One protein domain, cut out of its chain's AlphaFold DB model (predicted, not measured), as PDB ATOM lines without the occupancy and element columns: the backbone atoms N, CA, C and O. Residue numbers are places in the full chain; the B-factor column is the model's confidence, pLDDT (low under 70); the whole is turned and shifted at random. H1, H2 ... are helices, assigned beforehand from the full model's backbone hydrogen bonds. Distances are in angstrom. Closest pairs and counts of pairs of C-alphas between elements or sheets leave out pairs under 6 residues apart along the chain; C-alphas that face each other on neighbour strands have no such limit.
ATOM      1  N   ALA A   2     -42.328  24.499 -12.499       70.38
ATOM      2  CA  ALA A   2     -41.475  24.499 -13.683       70.38
ATOM      3  C   ALA A   2     -40.096  23.954 -13.280       70.38
ATOM      4  O   ALA A   2     -39.572  24.334 -12.232       70.38
ATOM      5  N   TRP A   3     -39.542  23.031 -14.064       77.38
ATOM      6  CA  TRP A   3     -38.172  22.564 -13.860       77.38
ATOM      7  C   TRP A   3     -37.190  23.706 -14.157       77.38
ATOM      8  O   TRP A   3     -37.412  24.431 -15.130       77.38
ATOM      9  N   PRO A   4     -36.107  23.880 -13.374       87.56
ATOM     10  CA  PRO A   4     -35.082  24.865 -13.701       87.56
ATOM     11  C   PRO A   4     -34.504  24.576 -15.089       87.56
ATOM     12  O   PRO A   4     -34.040  23.463 -15.346       87.56
ATOM     13  N   VAL A   5     -34.518  25.570 -15.976       92.19
ATOM     14  CA  VAL A   5     -34.173  25.393 -17.396       92.19
ATOM     15  C   VAL A   5     -32.763  24.823 -17.574       92.19
ATOM     16  O   VAL A   5     -32.575  23.867 -18.321       92.19
ATOM     17  N   GLY A   6     -31.786  25.320 -16.811       94.06
ATOM     18  CA  GLY A   6     -30.422  24.783 -16.837       94.06
ATOM     19  C   GLY A   6     -30.330  23.308 -16.434       94.06
ATOM     20  O   GLY A   6     -29.547  22.556 -17.009       94.06
ATOM     21  N   ARG A   7     -31.176  22.853 -15.499       92.25
ATOM     22  CA  ARG A   7     -31.225  21.441 -15.086       92.25
ATOM     23  C   ARG A   7     -31.861  20.545 -16.129       92.25
ATOM     24  O   ARG A   7     -31.421  19.409 -16.280       92.25
ATOM     25  N   LEU A   8     -32.866  21.050 -16.838       94.94
ATOM     26  CA  LEU A   8     -33.441  20.335 -17.967       94.94
ATOM     27  C   LEU A   8     -32.419  20.206 -19.102       94.94
ATOM     28  O   LEU A   8     -32.231  19.108 -19.610       94.94
ATOM     29  N   ALA A   9     -31.715  21.290 -19.444       96.25
ATOM     30  CA  ALA A   9     -30.658  21.255 -20.451       96.25
ATOM     31  C   ALA A   9     -29.559  20.244 -20.081       96.25
ATOM     32  O   ALA A   9     -29.206  19.400 -20.902       96.25
ATOM     33  N   GLU A  10     -29.071  20.272 -18.834       96.06
ATOM     34  CA  GLU A  10     -28.067  19.317 -18.348       96.06
ATOM     35  C   GLU A  10     -28.536  17.866 -18.480       96.06
ATOM     36  O   GLU A  10     -27.784  17.030 -18.977       96.06
ATOM     37  N   LEU A  11     -29.782  17.580 -18.087       95.50
ATOM     38  CA  LEU A  11     -30.371  16.250 -18.218       95.50
ATOM     39  C   LEU A  11     -30.461  15.819 -19.686       95.50
ATOM     40  O   LEU A  11     -30.058  14.715 -20.026       95.50
ATOM     41  N   MET A  12     -30.935  16.689 -20.577       97.06
ATOM     42  CA  MET A  12     -31.040  16.360 -22.000       97.06
ATOM     43  C   MET A  12     -29.678  16.014 -22.607       97.06
ATOM     44  O   MET A  12     -29.554  15.010 -23.306       97.06
ATOM     45  N   PHE A  13     -28.644  16.811 -22.330       97.81
ATOM     46  CA  PHE A  13     -27.295  16.528 -22.824       97.81
ATOM     47  C   PHE A  13     -26.689  15.269 -22.196       97.81
ATOM     48  O   PHE A  13     -25.978  14.541 -22.889       97.81
ATOM     49  N   HIS A  14     -26.999  14.983 -20.930       96.88
ATOM     50  CA  HIS A  14     -26.618  13.736 -20.272       96.88
ATOM     51  C   HIS A  14     -27.204  12.522 -21.010       96.88
ATOM     52  O   HIS A  14     -26.451  11.675 -21.483       96.88
ATOM     53  N   GLU A  15     -28.517  12.481 -21.233       96.12
ATOM     54  CA  GLU A  15     -29.151  11.351 -21.928       96.12
ATOM     55  C   GLU A  15     -28.667  11.203 -23.382       96.12
ATOM     56  O   GLU A  15     -28.403  10.097 -23.859       96.12
ATOM     57  N   LEU A  16     -28.479  12.319 -24.096       97.12
ATOM     58  CA  LEU A  16     -27.948  12.300 -25.465       97.12
ATOM     59  C   LEU A  16     -26.503  11.791 -25.526       97.12
ATOM     60  O   LEU A  16     -26.109  11.151 -26.500       97.12
ATOM     61  N   SER A  17     -25.700  12.048 -24.495       96.44
ATOM     62  CA  SER A  17     -24.318  11.575 -24.459       96.44
ATOM     63  C   SER A  17     -24.227  10.049 -24.360       96.44
ATOM     64  O   SER A  17     -23.376   9.460 -25.029       96.44
ATOM     65  N   HIS A  18     -25.150   9.397 -23.639       94.38
ATOM     66  CA  HIS A  18     -25.234   7.935 -23.592       94.38
ATOM     67  C   HIS A  18     -25.515   7.332 -24.968       94.38
ATOM     68  O   HIS A  18     -24.968   6.285 -25.307       94.38
ATOM     69  N   GLN A  19     -26.313   8.014 -25.796       94.06
ATOM     70  CA  GLN A  19     -26.552   7.592 -27.180       94.06
ATOM     71  C   GLN A  19     -25.299   7.742 -28.051       94.06
ATOM     72  O   GLN A  19     -25.123   7.013 -29.026       94.06
ATOM     73  N   ARG A  20     -24.420   8.692 -27.713       94.12
ATOM     74  CA  ARG A  20     -23.212   8.993 -28.485       94.12
ATOM     75  C   ARG A  20     -22.035   8.083 -28.142       94.12
ATOM     76  O   ARG A  20     -21.233   7.792 -29.034       94.12
ATOM     77  N   LEU A  21     -21.890   7.685 -26.881       94.88
ATOM     78  CA  LEU A  21     -20.839   6.779 -26.430       94.88
ATOM     79  C   LEU A  21     -21.298   5.982 -25.209       94.88
ATOM     80  O   LEU A  21     -21.755   6.543 -24.215       94.88
ATOM     81  N   TYR A  22     -21.067   4.675 -25.271       95.62
ATOM     82  CA  TYR A  22     -21.305   3.758 -24.169       95.62
ATOM     83  C   TYR A  22     -20.236   2.668 -24.151       95.62
ATOM     84  O   TYR A  22     -19.964   2.021 -25.165       95.62
ATOM     85  N   VAL A  23     -19.632   2.451 -22.988       95.75
ATOM     86  CA  VAL A  23     -18.645   1.402 -22.740       95.75
ATOM     87  C   VAL A  23     -19.307   0.284 -21.942       95.75
ATOM     88  O   VAL A  23     -19.692   0.470 -20.787       95.75
ATOM     89  N   SER A  24     -19.432  -0.897 -22.548       94.38
ATOM     90  CA  SER A  24     -20.043  -2.051 -21.881       94.38
ATOM     91  C   SER A  24     -19.277  -2.446 -20.614       94.38
ATOM     92  O   SER A  24     -18.047  -2.514 -20.612       94.38
ATOM     93  N   GLY A  25     -20.016  -2.699 -19.531       90.69
ATOM     94  CA  GLY A  25     -19.463  -3.140 -18.250       90.69
ATOM     95  C   GLY A  25     -18.783  -2.055 -17.409       90.69
ATOM     96  O   GLY A  25     -18.226  -2.386 -16.367       90.69
ATOM     97  N   ASP A  26     -18.825  -0.779 -17.815       92.06
ATOM     98  CA  ASP A  26     -18.209   0.324 -17.060       92.06
ATOM     99  C   ASP A  26     -19.188   1.472 -16.784       92.06
ATOM    100  O   ASP A  26     -19.131   2.554 -17.370       92.06
ATOM    101  N   THR A  27     -20.110   1.228 -15.851       90.38
ATOM    102  CA  THR A  27     -21.097   2.225 -15.417       90.38
ATOM    103  C   THR A  27     -20.433   3.496 -14.886       90.38
ATOM    104  O   THR A  27     -20.870   4.590 -15.216       90.38
ATOM    105  N   ALA A  28     -19.351   3.393 -14.106       90.00
ATOM    106  CA  ALA A  28     -18.689   4.576 -13.550       90.00
ATOM    107  C   ALA A  28     -18.098   5.480 -14.645       90.00
ATOM    108  O   ALA A  28     -18.179   6.701 -14.532       90.00
ATOM    109  N   PHE A  29     -17.524   4.898 -15.702       94.44
ATOM    110  CA  PHE A  29     -17.085   5.645 -16.880       94.44
ATOM    111  C   PHE A  29     -18.258   6.328 -17.584       94.44
ATOM    112  O   PHE A  29     -18.208   7.537 -17.807       94.44
ATOM    113  N   ASN A  30     -19.309   5.565 -17.907       94.81
ATOM    114  CA  ASN A  30     -20.446   6.054 -18.690       94.81
ATOM    115  C   ASN A  30     -21.172   7.205 -17.988       94.81
ATOM    116  O   ASN A  30     -21.408   8.239 -18.605       94.81
ATOM    117  N   GLU A  31     -21.465   7.055 -16.698       92.88
ATOM    118  CA  GLU A  31     -22.166   8.075 -15.911       92.88
ATOM    119  C   GLU A  31     -21.332   9.346 -15.740       92.88
ATOM    120  O   GLU A  31     -21.840  10.463 -15.863       92.88
ATOM    121  N   ALA A  32     -20.029   9.203 -15.478       93.75
ATOM    122  CA  ALA A  32     -19.146  10.351 -15.328       93.75
ATOM    123  C   ALA A  32     -18.954  11.102 -16.651       93.75
ATOM    124  O   ALA A  32     -18.966  12.337 -16.664       93.75
ATOM    125  N   PHE A  33     -18.817  10.373 -17.760       96.56
ATOM    126  CA  PHE A  33     -18.777  10.956 -19.095       96.56
ATOM    127  C   PHE A  33     -20.072  11.719 -19.384       96.56
ATOM    128  O   PHE A  33     -20.024  12.907 -19.710       96.56
ATOM    129  N   ALA A  34     -21.220  11.076 -19.169       96.31
ATOM    130  CA  ALA A  34     -22.511  11.673 -19.452       96.31
ATOM    131  C   ALA A  34     -22.808  12.891 -18.583       96.31
ATOM    132  O   ALA A  34     -23.291  13.918 -19.055       96.31
ATOM    133  N   THR A  35     -22.436  12.832 -17.306       94.25
ATOM    134  CA  THR A  35     -22.504  13.979 -16.396       94.25
ATOM    135  C   THR A  35     -21.635  15.136 -16.879       94.25
ATOM    136  O   THR A  35     -22.054  16.290 -16.804       94.25
ATOM    137  N   THR A  36     -20.434  14.846 -17.381       96.12
ATOM    138  CA  THR A  36     -19.516  15.881 -17.872       96.12
ATOM    139  C   THR A  36     -20.078  16.565 -19.114       96.12
ATOM    140  O   THR A  36     -20.153  17.791 -19.152       96.12
ATOM    141  N   VAL A  37     -20.557  15.786 -20.090       97.88
ATOM    142  CA  VAL A  37     -21.223  16.323 -21.288       97.88
ATOM    143  C   VAL A  37     -22.486  17.099 -20.915       97.88
ATOM    144  O   VAL A  37     -22.704  18.180 -21.454       97.88
ATOM    145  N   GLY A  38     -23.273  16.592 -19.964       96.62
ATOM    146  CA  GLY A  38     -24.449  17.266 -19.424       96.62
ATOM    147  C   GLY A  38     -24.137  18.684 -18.950       96.62
ATOM    148  O   GLY A  38     -24.766  19.643 -19.396       96.62
ATOM    149  N   ARG A  39     -23.130  18.825 -18.077       95.44
ATOM    150  CA  ARG A  39     -22.715  20.119 -17.507       95.44
ATOM    151  C   ARG A  39     -22.194  21.072 -18.575       95.44
ATOM    152  O   ARG A  39     -22.727  22.167 -18.726       95.44
ATOM    153  N   LEU A  40     -21.209  20.629 -19.359       96.50
ATOM    154  CA  LEU A  40     -20.599  21.462 -20.399       96.50
ATOM    155  C   LEU A  40     -21.629  21.879 -21.463       96.50
ATOM    156  O   LEU A  40     -21.633  23.019 -21.927       96.50
ATOM    157  N   GLY A  41     -22.532  20.968 -21.835       97.06
ATOM    158  CA  GLY A  41     -23.623  21.237 -22.767       97.06
ATOM    159  C   GLY A  41     -24.608  22.270 -22.222       97.06
ATOM    160  O   GLY A  41     -24.938  23.229 -22.923       97.06
ATOM    161  N   ALA A  42     -25.031  22.124 -20.963       97.12
ATOM    162  CA  ALA A  42     -25.923  23.078 -20.307       97.12
ATOM    163  C   ALA A  42     -25.298  24.473 -20.204       97.12
ATOM    164  O   ALA A  42     -25.956  25.456 -20.544       97.12
ATOM    165  N   GLU A  43     -24.029  24.569 -19.805       95.69
ATOM    166  CA  GLU A  43     -23.294  25.837 -19.723       95.69
ATOM    167  C   GLU A  43     -23.227  26.540 -21.084       95.69
ATOM    168  O   GLU A  43     -23.583  27.716 -21.204       95.69
ATOM    169  N   GLN A  44     -22.843  25.812 -22.135       96.06
ATOM    170  CA  GLN A  44     -22.729  26.367 -23.485       96.06
ATOM    171  C   GLN A  44     -24.091  26.749 -24.075       96.06
ATOM    172  O   GLN A  44     -24.201  27.763 -24.772       96.06
ATOM    173  N   TRP A  45     -25.135  25.972 -23.790       97.38
ATOM    174  CA  TRP A  45     -26.496  26.287 -24.208       97.38
ATOM    175  C   TRP A  45     -27.032  27.522 -23.475       97.38
ATOM    176  O   TRP A  45     -27.480  28.462 -24.129       97.38
ATOM    177  N   LEU A  46     -26.894  27.597 -22.147       97.12
ATOM    178  CA  LEU A  46     -27.323  28.746 -21.338       97.12
ATOM    179  C   LEU A  46     -26.562  30.031 -21.689       97.12
ATOM    180  O   LEU A  46     -27.122  31.127 -21.609       97.12
ATOM    181  N   LYS A  47     -25.295  29.921 -22.104       95.94
ATOM    182  CA  LYS A  47     -24.515  31.055 -22.617       95.94
ATOM    183  C   LYS A  47     -25.123  31.652 -23.888       95.94
ATOM    184  O   LYS A  47     -25.028  32.857 -24.087       95.94
ATOM    185  N   ARG A  48     -25.740  30.824 -24.738       96.25
ATOM    186  CA  ARG A  48     -26.312  31.235 -26.032       96.25
ATOM    187  C   ARG A  48     -27.800  31.575 -25.961       96.25
ATOM    188  O   ARG A  48     -28.231  32.487 -26.649       96.25
ATOM    189  N   GLN A  49     -28.560  30.813 -25.180       96.56
ATOM    190  CA  GLN A  49     -30.027  30.807 -25.194       96.56
ATOM    191  C   GLN A  49     -30.645  31.218 -23.856       96.56
ATOM    192  O   GLN A  49     -31.801  31.624 -23.815       96.56
ATOM    193  N   GLY A  50     -29.892  31.104 -22.760       94.94
ATOM    194  CA  GLY A  50     -30.394  31.429 -21.431       94.94
ATOM    195  C   GLY A  50     -30.480  32.935 -21.194       94.94
ATOM    196  O   GLY A  50     -29.713  33.738 -21.735       94.94
ATOM    197  N   THR A  51     -31.374  33.325 -20.301       96.69
ATOM    198  CA  THR A  51     -31.365  34.645 -19.669       96.69
ATOM    199  C   THR A  51     -30.210  34.756 -18.664       96.69
ATOM    200  O   THR A  51     -29.625  33.757 -18.237       96.69
ATOM    201  N   TRP A 142     -15.035  10.083 -11.872       92.19
ATOM    202  CA  TRP A 142     -14.275  10.442 -13.074       92.19
ATOM    203  C   TRP A 142     -14.685  11.771 -13.705       92.19
ATOM    204  O   TRP A 142     -14.057  12.188 -14.672       92.19
ATOM    205  N   VAL A 143     -15.687  12.473 -13.165       92.56
ATOM    206  CA  VAL A 143     -16.076  13.795 -13.688       92.56
ATOM    207  C   VAL A 143     -14.885  14.768 -13.705       92.56
ATOM    208  O   VAL A 143     -14.670  15.389 -14.744       92.56
ATOM    209  N   PRO A 144     -14.038  14.860 -12.655       91.56
ATOM    210  CA  PRO A 144     -12.841  15.701 -12.713       91.56
ATOM    211  C   PRO A 144     -11.864  15.295 -13.828       91.56
ATOM    212  O   PRO A 144     -11.285  16.165 -14.470       91.56
ATOM    213  N   ALA A 145     -11.726  13.993 -14.106       95.69
ATOM    214  CA  ALA A 145     -10.857  13.487 -15.171       95.69
ATOM    215  C   ALA A 145     -11.329  13.948 -16.556       95.69
ATOM    216  O   ALA A 145     -10.527  14.382 -17.377       95.69
ATOM    217  N   PHE A 146     -12.637  13.869 -16.816       97.12
ATOM    218  CA  PHE A 146     -13.211  14.299 -18.088       97.12
ATOM    219  C   PHE A 146     -13.216  15.819 -18.250       97.12
ATOM    220  O   PHE A 146     -12.981  16.295 -19.356       97.12
ATOM    221  N   LEU A 147     -13.426  16.582 -17.174       95.56
ATOM    222  CA  LEU A 147     -13.268  18.038 -17.214       95.56
ATOM    223  C   LEU A 147     -11.818  18.424 -17.535       95.56
ATOM    224  O   LEU A 147     -11.592  19.218 -18.442       95.56
ATOM    225  N   ALA A 148     -10.837  17.800 -16.876       96.12
ATOM    226  CA  ALA A 148      -9.422  18.013 -17.180       96.12
ATOM    227  C   ALA A 148      -9.079  17.625 -18.627       96.12
ATOM    228  O   ALA A 148      -8.348  18.346 -19.301       96.12
ATOM    229  N   LEU A 149      -9.642  16.521 -19.130       97.62
ATOM    230  CA  LEU A 149      -9.474  16.115 -20.523       97.62
ATOM    231  C   LEU A 149     -10.069  17.144 -21.492       97.62
ATOM    232  O   LEU A 149      -9.427  17.484 -22.474       97.62
ATOM    233  N   TYR A 150     -11.267  17.664 -21.224       97.56
ATOM    234  CA  TYR A 150     -11.880  18.697 -22.063       97.56
ATOM    235  C   TYR A 150     -11.016  19.963 -22.142       97.56
ATOM    236  O   TYR A 150     -10.843  20.516 -23.228       97.56
ATOM    237  N   GLU A 151     -10.420  20.380 -21.021       96.56
ATOM    238  CA  GLU A 151      -9.460  21.489 -20.990       96.56
ATOM    239  C   GLU A 151      -8.174  21.171 -21.773       96.56
ATOM    240  O   GLU A 151      -7.726  21.991 -22.572       96.56
ATOM    241  N   GLN A 152      -7.607  19.965 -21.616       96.50
ATOM    242  CA  GLN A 152      -6.427  19.520 -22.379       96.50
ATOM    243  C   GLN A 152      -6.670  19.514 -23.891       96.50
ATOM    244  O   GLN A 152      -5.776  19.854 -24.662       96.50
ATOM    245  N   GLU A 153      -7.887  19.177 -24.310       97.69
ATOM    246  CA  GLU A 153      -8.315  19.183 -25.710       97.69
ATOM    247  C   GLU A 153      -8.756  20.585 -26.192       97.69
ATOM    248  O   GLU A 153      -9.427  20.721 -27.218       97.69
ATOM    249  N   GLY A 154      -8.404  21.646 -25.455       96.56
ATOM    250  CA  GLY A 154      -8.637  23.037 -25.845       96.56
ATOM    251  C   GLY A 154     -10.109  23.439 -25.836       96.56
ATOM    252  O   GLY A 154     -10.535  24.226 -26.683       96.56
ATOM    253  N   GLN A 155     -10.903  22.856 -24.931       96.69
ATOM    254  CA  GLN A 155     -12.350  23.070 -24.832       96.69
ATOM    255  C   GLN A 155     -13.084  22.780 -26.156       96.69
ATOM    256  O   GLN A 155     -14.087  23.409 -26.509       96.69
ATOM    257  N   ASN A 156     -12.572  21.816 -26.925       97.00
ATOM    258  CA  ASN A 156     -13.132  21.411 -28.204       97.00
ATOM    259  C   ASN A 156     -13.879  20.084 -28.054       97.00
ATOM    260  O   ASN A 156     -13.268  19.032 -27.872       97.00
ATOM    261  N   PHE A 157     -15.207  20.108 -28.197       95.62
ATOM    262  CA  PHE A 157     -16.014  18.891 -28.084       95.62
ATOM    263  C   PHE A 157     -15.589  17.794 -29.065       95.62
ATOM    264  O   PHE A 157     -15.530  16.637 -28.674       95.62
ATOM    265  N   VAL A 158     -15.264  18.117 -30.320       96.88
ATOM    266  CA  VAL A 158     -14.875  17.098 -31.311       96.88
ATOM    267  C   VAL A 158     -13.600  16.374 -30.876       96.88
ATOM    268  O   VAL A 158     -13.548  15.144 -30.940       96.88
ATOM    269  N   ALA A 159     -12.595  17.116 -30.407       98.06
ATOM    270  CA  ALA A 159     -11.355  16.547 -29.886       98.06
ATOM    271  C   ALA A 159     -11.601  15.754 -28.590       98.06
ATOM    272  O   ALA A 159     -11.216  14.588 -28.498       98.06
ATOM    273  N   PHE A 160     -12.371  16.322 -27.661       98.19
ATOM    274  CA  PHE A 160     -12.786  15.664 -26.426       98.19
ATOM    275  C   PHE A 160     -13.483  14.319 -26.677       98.19
ATOM    276  O   PHE A 160     -13.063  13.308 -26.124       98.19
ATOM    277  N   TYR A 161     -14.488  14.258 -27.558       97.88
ATOM    278  CA  TYR A 161     -15.176  13.003 -27.882       97.88
ATOM    279  C   TYR A 161     -14.212  11.953 -28.451       97.88
ATOM    280  O   TYR A 161     -14.284  10.789 -28.057       97.88
ATOM    281  N   ARG A 162     -13.277  12.347 -29.329       98.12
ATOM    282  CA  ARG A 162     -12.249  11.428 -29.854       98.12
ATOM    283  C   ARG A 162     -11.351  10.889 -28.740       98.12
ATOM    284  O   ARG A 162     -11.073   9.690 -28.717       98.12
ATOM    285  N   ALA A 163     -10.930  11.747 -27.814       98.19
ATOM    286  CA  ALA A 163     -10.093  11.356 -26.686       98.19
ATOM    287  C   ALA A 163     -10.836  10.424 -25.714       98.19
ATOM    288  O   ALA A 163     -10.300   9.385 -25.322       98.19
ATOM    289  N   VAL A 164     -12.094  10.727 -25.382       97.94
ATOM    290  CA  VAL A 164     -12.939   9.864 -24.542       97.94
ATOM    291  C   VAL A 164     -13.157   8.503 -25.206       97.94
ATOM    292  O   VAL A 164     -13.025   7.479 -24.541       97.94
ATOM    293  N   GLU A 165     -13.436   8.457 -26.512       97.88
ATOM    294  CA  GLU A 165     -13.556   7.196 -27.253       97.88
ATOM    295  C   GLU A 165     -12.268   6.367 -27.200       97.88
ATOM    296  O   GLU A 165     -12.320   5.152 -27.013       97.88
ATOM    297  N   ALA A 166     -11.105   7.009 -27.351       98.12
ATOM    298  CA  ALA A 166      -9.817   6.333 -27.240       98.12
ATOM    299  C   ALA A 166      -9.619   5.728 -25.841       98.12
ATOM    300  O   ALA A 166      -9.248   4.560 -25.733       98.12
ATOM    301  N   ILE A 167      -9.945   6.475 -24.781       98.00
ATOM    302  CA  ILE A 167      -9.904   5.980 -23.398       98.00
ATOM    303  C   ILE A 167     -10.908   4.835 -23.195       98.00
ATOM    304  O   ILE A 167     -10.587   3.839 -22.552       98.00
ATOM    305  N   GLY A 168     -12.110   4.938 -23.767       97.12
ATOM    306  CA  GLY A 168     -13.159   3.924 -23.660       97.12
ATOM    307  C   GLY A 168     -12.763   2.567 -24.251       97.12
ATOM    308  O   GLY A 168     -13.169   1.536 -23.714       97.12
ATOM    309  N   ARG A 169     -11.920   2.555 -25.294       97.25
ATOM    310  CA  ARG A 169     -11.388   1.332 -25.929       97.25
ATOM    311  C   ARG A 169     -10.284   0.640 -25.119       97.25
ATOM    312  O   ARG A 169      -9.917  -0.485 -25.451       97.25
ATOM    313  N   LEU A 170      -9.744   1.284 -24.084       97.75
ATOM    314  CA  LEU A 170      -8.714   0.680 -23.241       97.75
ATOM    315  C   LEU A 170      -9.289  -0.469 -22.390       97.75
ATOM    316  O   LEU A 170     -10.446  -0.399 -21.960       97.75
ATOM    317  N   PRO A 171      -8.475  -1.494 -22.067       96.81
ATOM    318  CA  PRO A 171      -8.822  -2.476 -21.046       96.81
ATOM    319  C   PRO A 171      -9.147  -1.803 -19.699       96.81
ATOM    320  O   PRO A 171      -8.563  -0.759 -19.396       96.81
ATOM    321  N   PRO A 172     -10.009  -2.394 -18.846       94.00
ATOM    322  CA  PRO A 172     -10.510  -1.735 -17.632       94.00
ATOM    323  C   PRO A 172      -9.432  -1.169 -16.695       94.00
ATOM    324  O   PRO A 172      -9.573  -0.056 -16.184       94.00
ATOM    325  N   SER A 173      -8.330  -1.900 -16.492       94.94
ATOM    326  CA  SER A 173      -7.211  -1.449 -15.655       94.94
ATOM    327  C   SER A 173      -6.479  -0.248 -16.262       94.94
ATOM    328  O   SER A 173      -6.278   0.756 -15.582       94.94
ATOM    329  N   ALA A 174      -6.147  -0.308 -17.554       97.25
ATOM    330  CA  ALA A 174      -5.488   0.783 -18.273       97.25
ATOM    331  C   ALA A 174      -6.381   2.030 -18.377       97.25
ATOM    332  O   ALA A 174      -5.901   3.156 -18.238       97.25
ATOM    333  N   ARG A 175      -7.691   1.834 -18.564       97.19
ATOM    334  CA  ARG A 175      -8.688   2.907 -18.554       97.19
ATOM    335  C   ARG A 175      -8.723   3.620 -17.208       97.19
ATOM    336  O   ARG A 175      -8.630   4.844 -17.168       97.19
ATOM    337  N   SER A 176      -8.804   2.857 -16.118       94.25
ATOM    338  CA  SER A 176      -8.812   3.406 -14.758       94.25
ATOM    339  C   SER A 176      -7.536   4.197 -14.475       94.25
ATOM    340  O   SER A 176      -7.621   5.356 -14.081       94.25
ATOM    341  N   ALA A 177      -6.367   3.634 -14.791       95.38
ATOM    342  CA  ALA A 177      -5.082   4.310 -14.612       95.38
ATOM    343  C   ALA A 177      -4.986   5.622 -15.415       95.38
ATOM    344  O   ALA A 177      -4.490   6.632 -14.914       95.38
ATOM    345  N   ARG A 178      -5.501   5.646 -16.654       96.75
ATOM    346  CA  ARG A 178      -5.529   6.869 -17.470       96.75
ATOM    347  C   ARG A 178      -6.422   7.948 -16.856       96.75
ATOM    348  O   ARG A 178      -6.034   9.114 -16.856       96.75
ATOM    349  N   LEU A 179      -7.593   7.577 -16.341       95.81
ATOM    350  CA  LEU A 179      -8.499   8.516 -15.678       95.81
ATOM    351  C   LEU A 179      -7.907   9.034 -14.362       95.81
ATOM    352  O   LEU A 179      -8.021  10.222 -14.083       95.81
ATOM    353  N   GLU A 180      -7.212   8.194 -13.592       94.44
ATOM    354  CA  GLU A 180      -6.498   8.615 -12.375       94.44
ATOM    355  C   GLU A 180      -5.403   9.633 -12.685       94.44
ATOM    356  O   GLU A 180      -5.324  10.668 -12.025       94.44
ATOM    357  N   ALA A 181      -4.618   9.398 -13.739       94.88
ATOM    358  CA  ALA A 181      -3.598  10.344 -14.183       94.88
ATOM    359  C   ALA A 181      -4.194  11.709 -14.579       94.88
ATOM    360  O   ALA A 181      -3.591  12.747 -14.307       94.88
ATOM    361  N   LEU A 182      -5.385  11.721 -15.189       94.81
ATOM    362  CA  LEU A 182      -6.103  12.954 -15.528       94.81
ATOM    363  C   LEU A 182      -6.607  13.695 -14.280       94.81
ATOM    364  O   LEU A 182      -6.510  14.915 -14.237       94.81
ATOM    365  N   VAL A 183      -7.085  12.983 -13.251       88.38
ATOM    366  CA  VAL A 183      -7.459  13.601 -11.960       88.38
ATOM    367  C   VAL A 183      -6.242  14.211 -11.262       88.38
ATOM    368  O   VAL A 183      -6.342  15.286 -10.677       88.38
ATOM    369  N   ALA A 184      -5.096  13.530 -11.313       81.00
ATOM    370  CA  ALA A 184      -3.870  13.948 -10.635       81.00
ATOM    371  C   ALA A 184      -3.105  15.073 -11.353       81.00
ATOM    372  O   ALA A 184      -2.152  15.605 -10.789       81.00
ATOM    373  N   SER A 185      -3.491  15.428 -12.581       73.69
ATOM    374  CA  SER A 185      -2.845  16.490 -13.355       73.69
ATOM    375  C   SER A 185      -3.504  17.839 -13.040       73.69
ATOM    376  O   SER A 185      -4.603  18.095 -13.537       73.69
ATOM    377  N   PRO A 186      -2.885  18.732 -12.245       50.47
ATOM    378  CA  PRO A 186      -3.414  20.076 -12.074       50.47
ATOM    379  C   PRO A 186      -3.335  20.816 -13.414       50.47
ATOM    380  O   PRO A 186      -2.249  21.020 -13.963       50.47
ATOM    381  N   VAL A 187      -4.488  21.239 -13.940       47.88
ATOM    382  CA  VAL A 187      -4.538  22.243 -15.008       47.88
ATOM    383  C   VAL A 187      -3.866  23.496 -14.452       47.88
ATOM    384  O   VAL A 187      -4.393  24.156 -13.557       47.88
ATOM    385  N   THR A 188      -2.662  23.793 -14.936       40.62
ATOM    386  CA  THR A 188      -1.964  25.033 -14.597       40.62
ATOM    387  C   THR A 188      -2.692  26.161 -15.317       40.62
ATOM    388  O   THR A 188      -2.472  26.395 -16.502       40.62
ATOM    389  N   ILE A 189      -3.605  26.836 -14.616       40.09
ATOM    390  CA  ILE A 189      -4.174  28.101 -15.079       40.09
ATOM    391  C   ILE A 189      -3.024  29.114 -15.047       40.09
ATOM    392  O   ILE A 189      -2.658  29.618 -13.986       40.09
ATOM    393  N   VAL A 190      -2.423  29.401 -16.201       32.72
ATOM    394  CA  VAL A 190      -1.566  30.578 -16.344       32.72
ATOM    395  C   VAL A 190      -2.497  31.787 -16.389       32.72
ATOM    396  O   VAL A 190      -3.063  32.121 -17.428       32.72
ATOM    397  N   SER A 191      -2.700  32.416 -15.233       31.25
ATOM    398  CA  SER A 191      -3.351  33.721 -15.128       31.25
ATOM    399  C   SER A 191      -2.485  34.763 -15.826       31.25
ATOM    400  O   SER A 191      -1.528  35.264 -15.244       31.25
ATOM    401  N   ASN A 192      -2.815  35.108 -17.069       32.03
ATOM    402  CA  ASN A 192      -2.235  36.275 -17.718       32.03
ATOM    403  C   ASN A 192      -3.097  37.499 -17.376       32.03
ATOM    404  O   ASN A 192      -4.055  37.818 -18.076       32.03
ATOM    405  N   ALA A 193      -2.782  38.149 -16.257       33.41
ATOM    406  CA  ALA A 193      -3.339  39.443 -15.879       33.41
ATOM    407  C   ALA A 193      -2.189  40.415 -15.599       33.41
ATOM    408  O   ALA A 193      -1.789  40.616 -14.456       33.41
TER     409      ALA A 193
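What this domain is: This is residues 2 to 51 and 142 to 193 of the 213 residues of an uncharacterized protein of Candidatus Competibacteraceae bacterium (UniProt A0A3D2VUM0). Two long helices, H1 and H2, cross near their middles as a slanted X, and three shorter helices, H3, H4 and H5, make a crossed cluster over the side of H2 away from H1. H3 joins the two parts, packing on H2 as well as on H4 and H5, and after H5 a tail sticks out with residues 188 to 193. The printed part has 102 residues with five named helices, in the order H1, H2, H3, H4, H5, and no named strand; the class is all helix. The whole is compact, with a radius of gyration of the C-alphas of 14.4 A, and flat in outline, with spans of 43 by 42 by 20 A.

How they stand to each other: H2, residues 27 to 49, is the longest helix. H1, residues 5 to 20, touches it at a steep tilt of 48 degrees, opposite ways; their closest C-alphas, of His 14 and Gly 38, are 4.2 A apart. H3, residues 143 to 152, is the hub, touching three helices. It touches H2 at residues 32 to 36 alone, at a steep tilt of 58 degrees, the same way; the closest C-alphas, of Ala 32 and Val 143, are 4.9 A apart. H4, residues 157 to 168, touches H3 at a steep tilt of 54 degrees, opposite ways, with the closest C-alphas, of Tyr 150 and Phe 160, 5.4 A apart. H5, residues 172 to 184, touches H3 with residues 179 to 183 alone, only just about perpendicular at 71 degrees; the closest C-alphas, of Ala 145 and Val 183, are 4.7 A apart. H4 and H5 only just touch, with 3 pairs of C-alphas within 8 A, the closest those of Ile 167 and Arg 175 at 5.9 A. H2 and H4 are near each other, while H1 is apart from H3, H4 and H5, and H2 from H5. In H2, H3, H4 and H5 every O i to N i+4 pair is within hydrogen-bond range; in H1 11 of 12 are.

Where its parts are: From first to last C-alpha, H2 measures 31.5 A, H1 22.6 A, H5 18.4 A, H4 15.9 A and H3 14.2 A. H1 begins at C-alpha 5 (-34.173, 25.393, -17.396), H2 ends at C-alpha 49 (-30.027, 30.807, -25.194), and H5 ends at C-alpha 184 (-3.870, 13.948, -10.635).

The domain as a whole: The C-alphas farthest apart, of Gly 25 and Ala 193, are 45.6 A apart. Residues 52 to 141 are not printed; C-alphas 51 and 142 are 30.4 A apart across this cut, in the link from H2 to H3. Of the links printed whole, H3 to H4 and H4 to H5 are tight and H1 to H2 is short. The mean pLDDT of the printed part is 90.3, with residues 186 to 193 under 70.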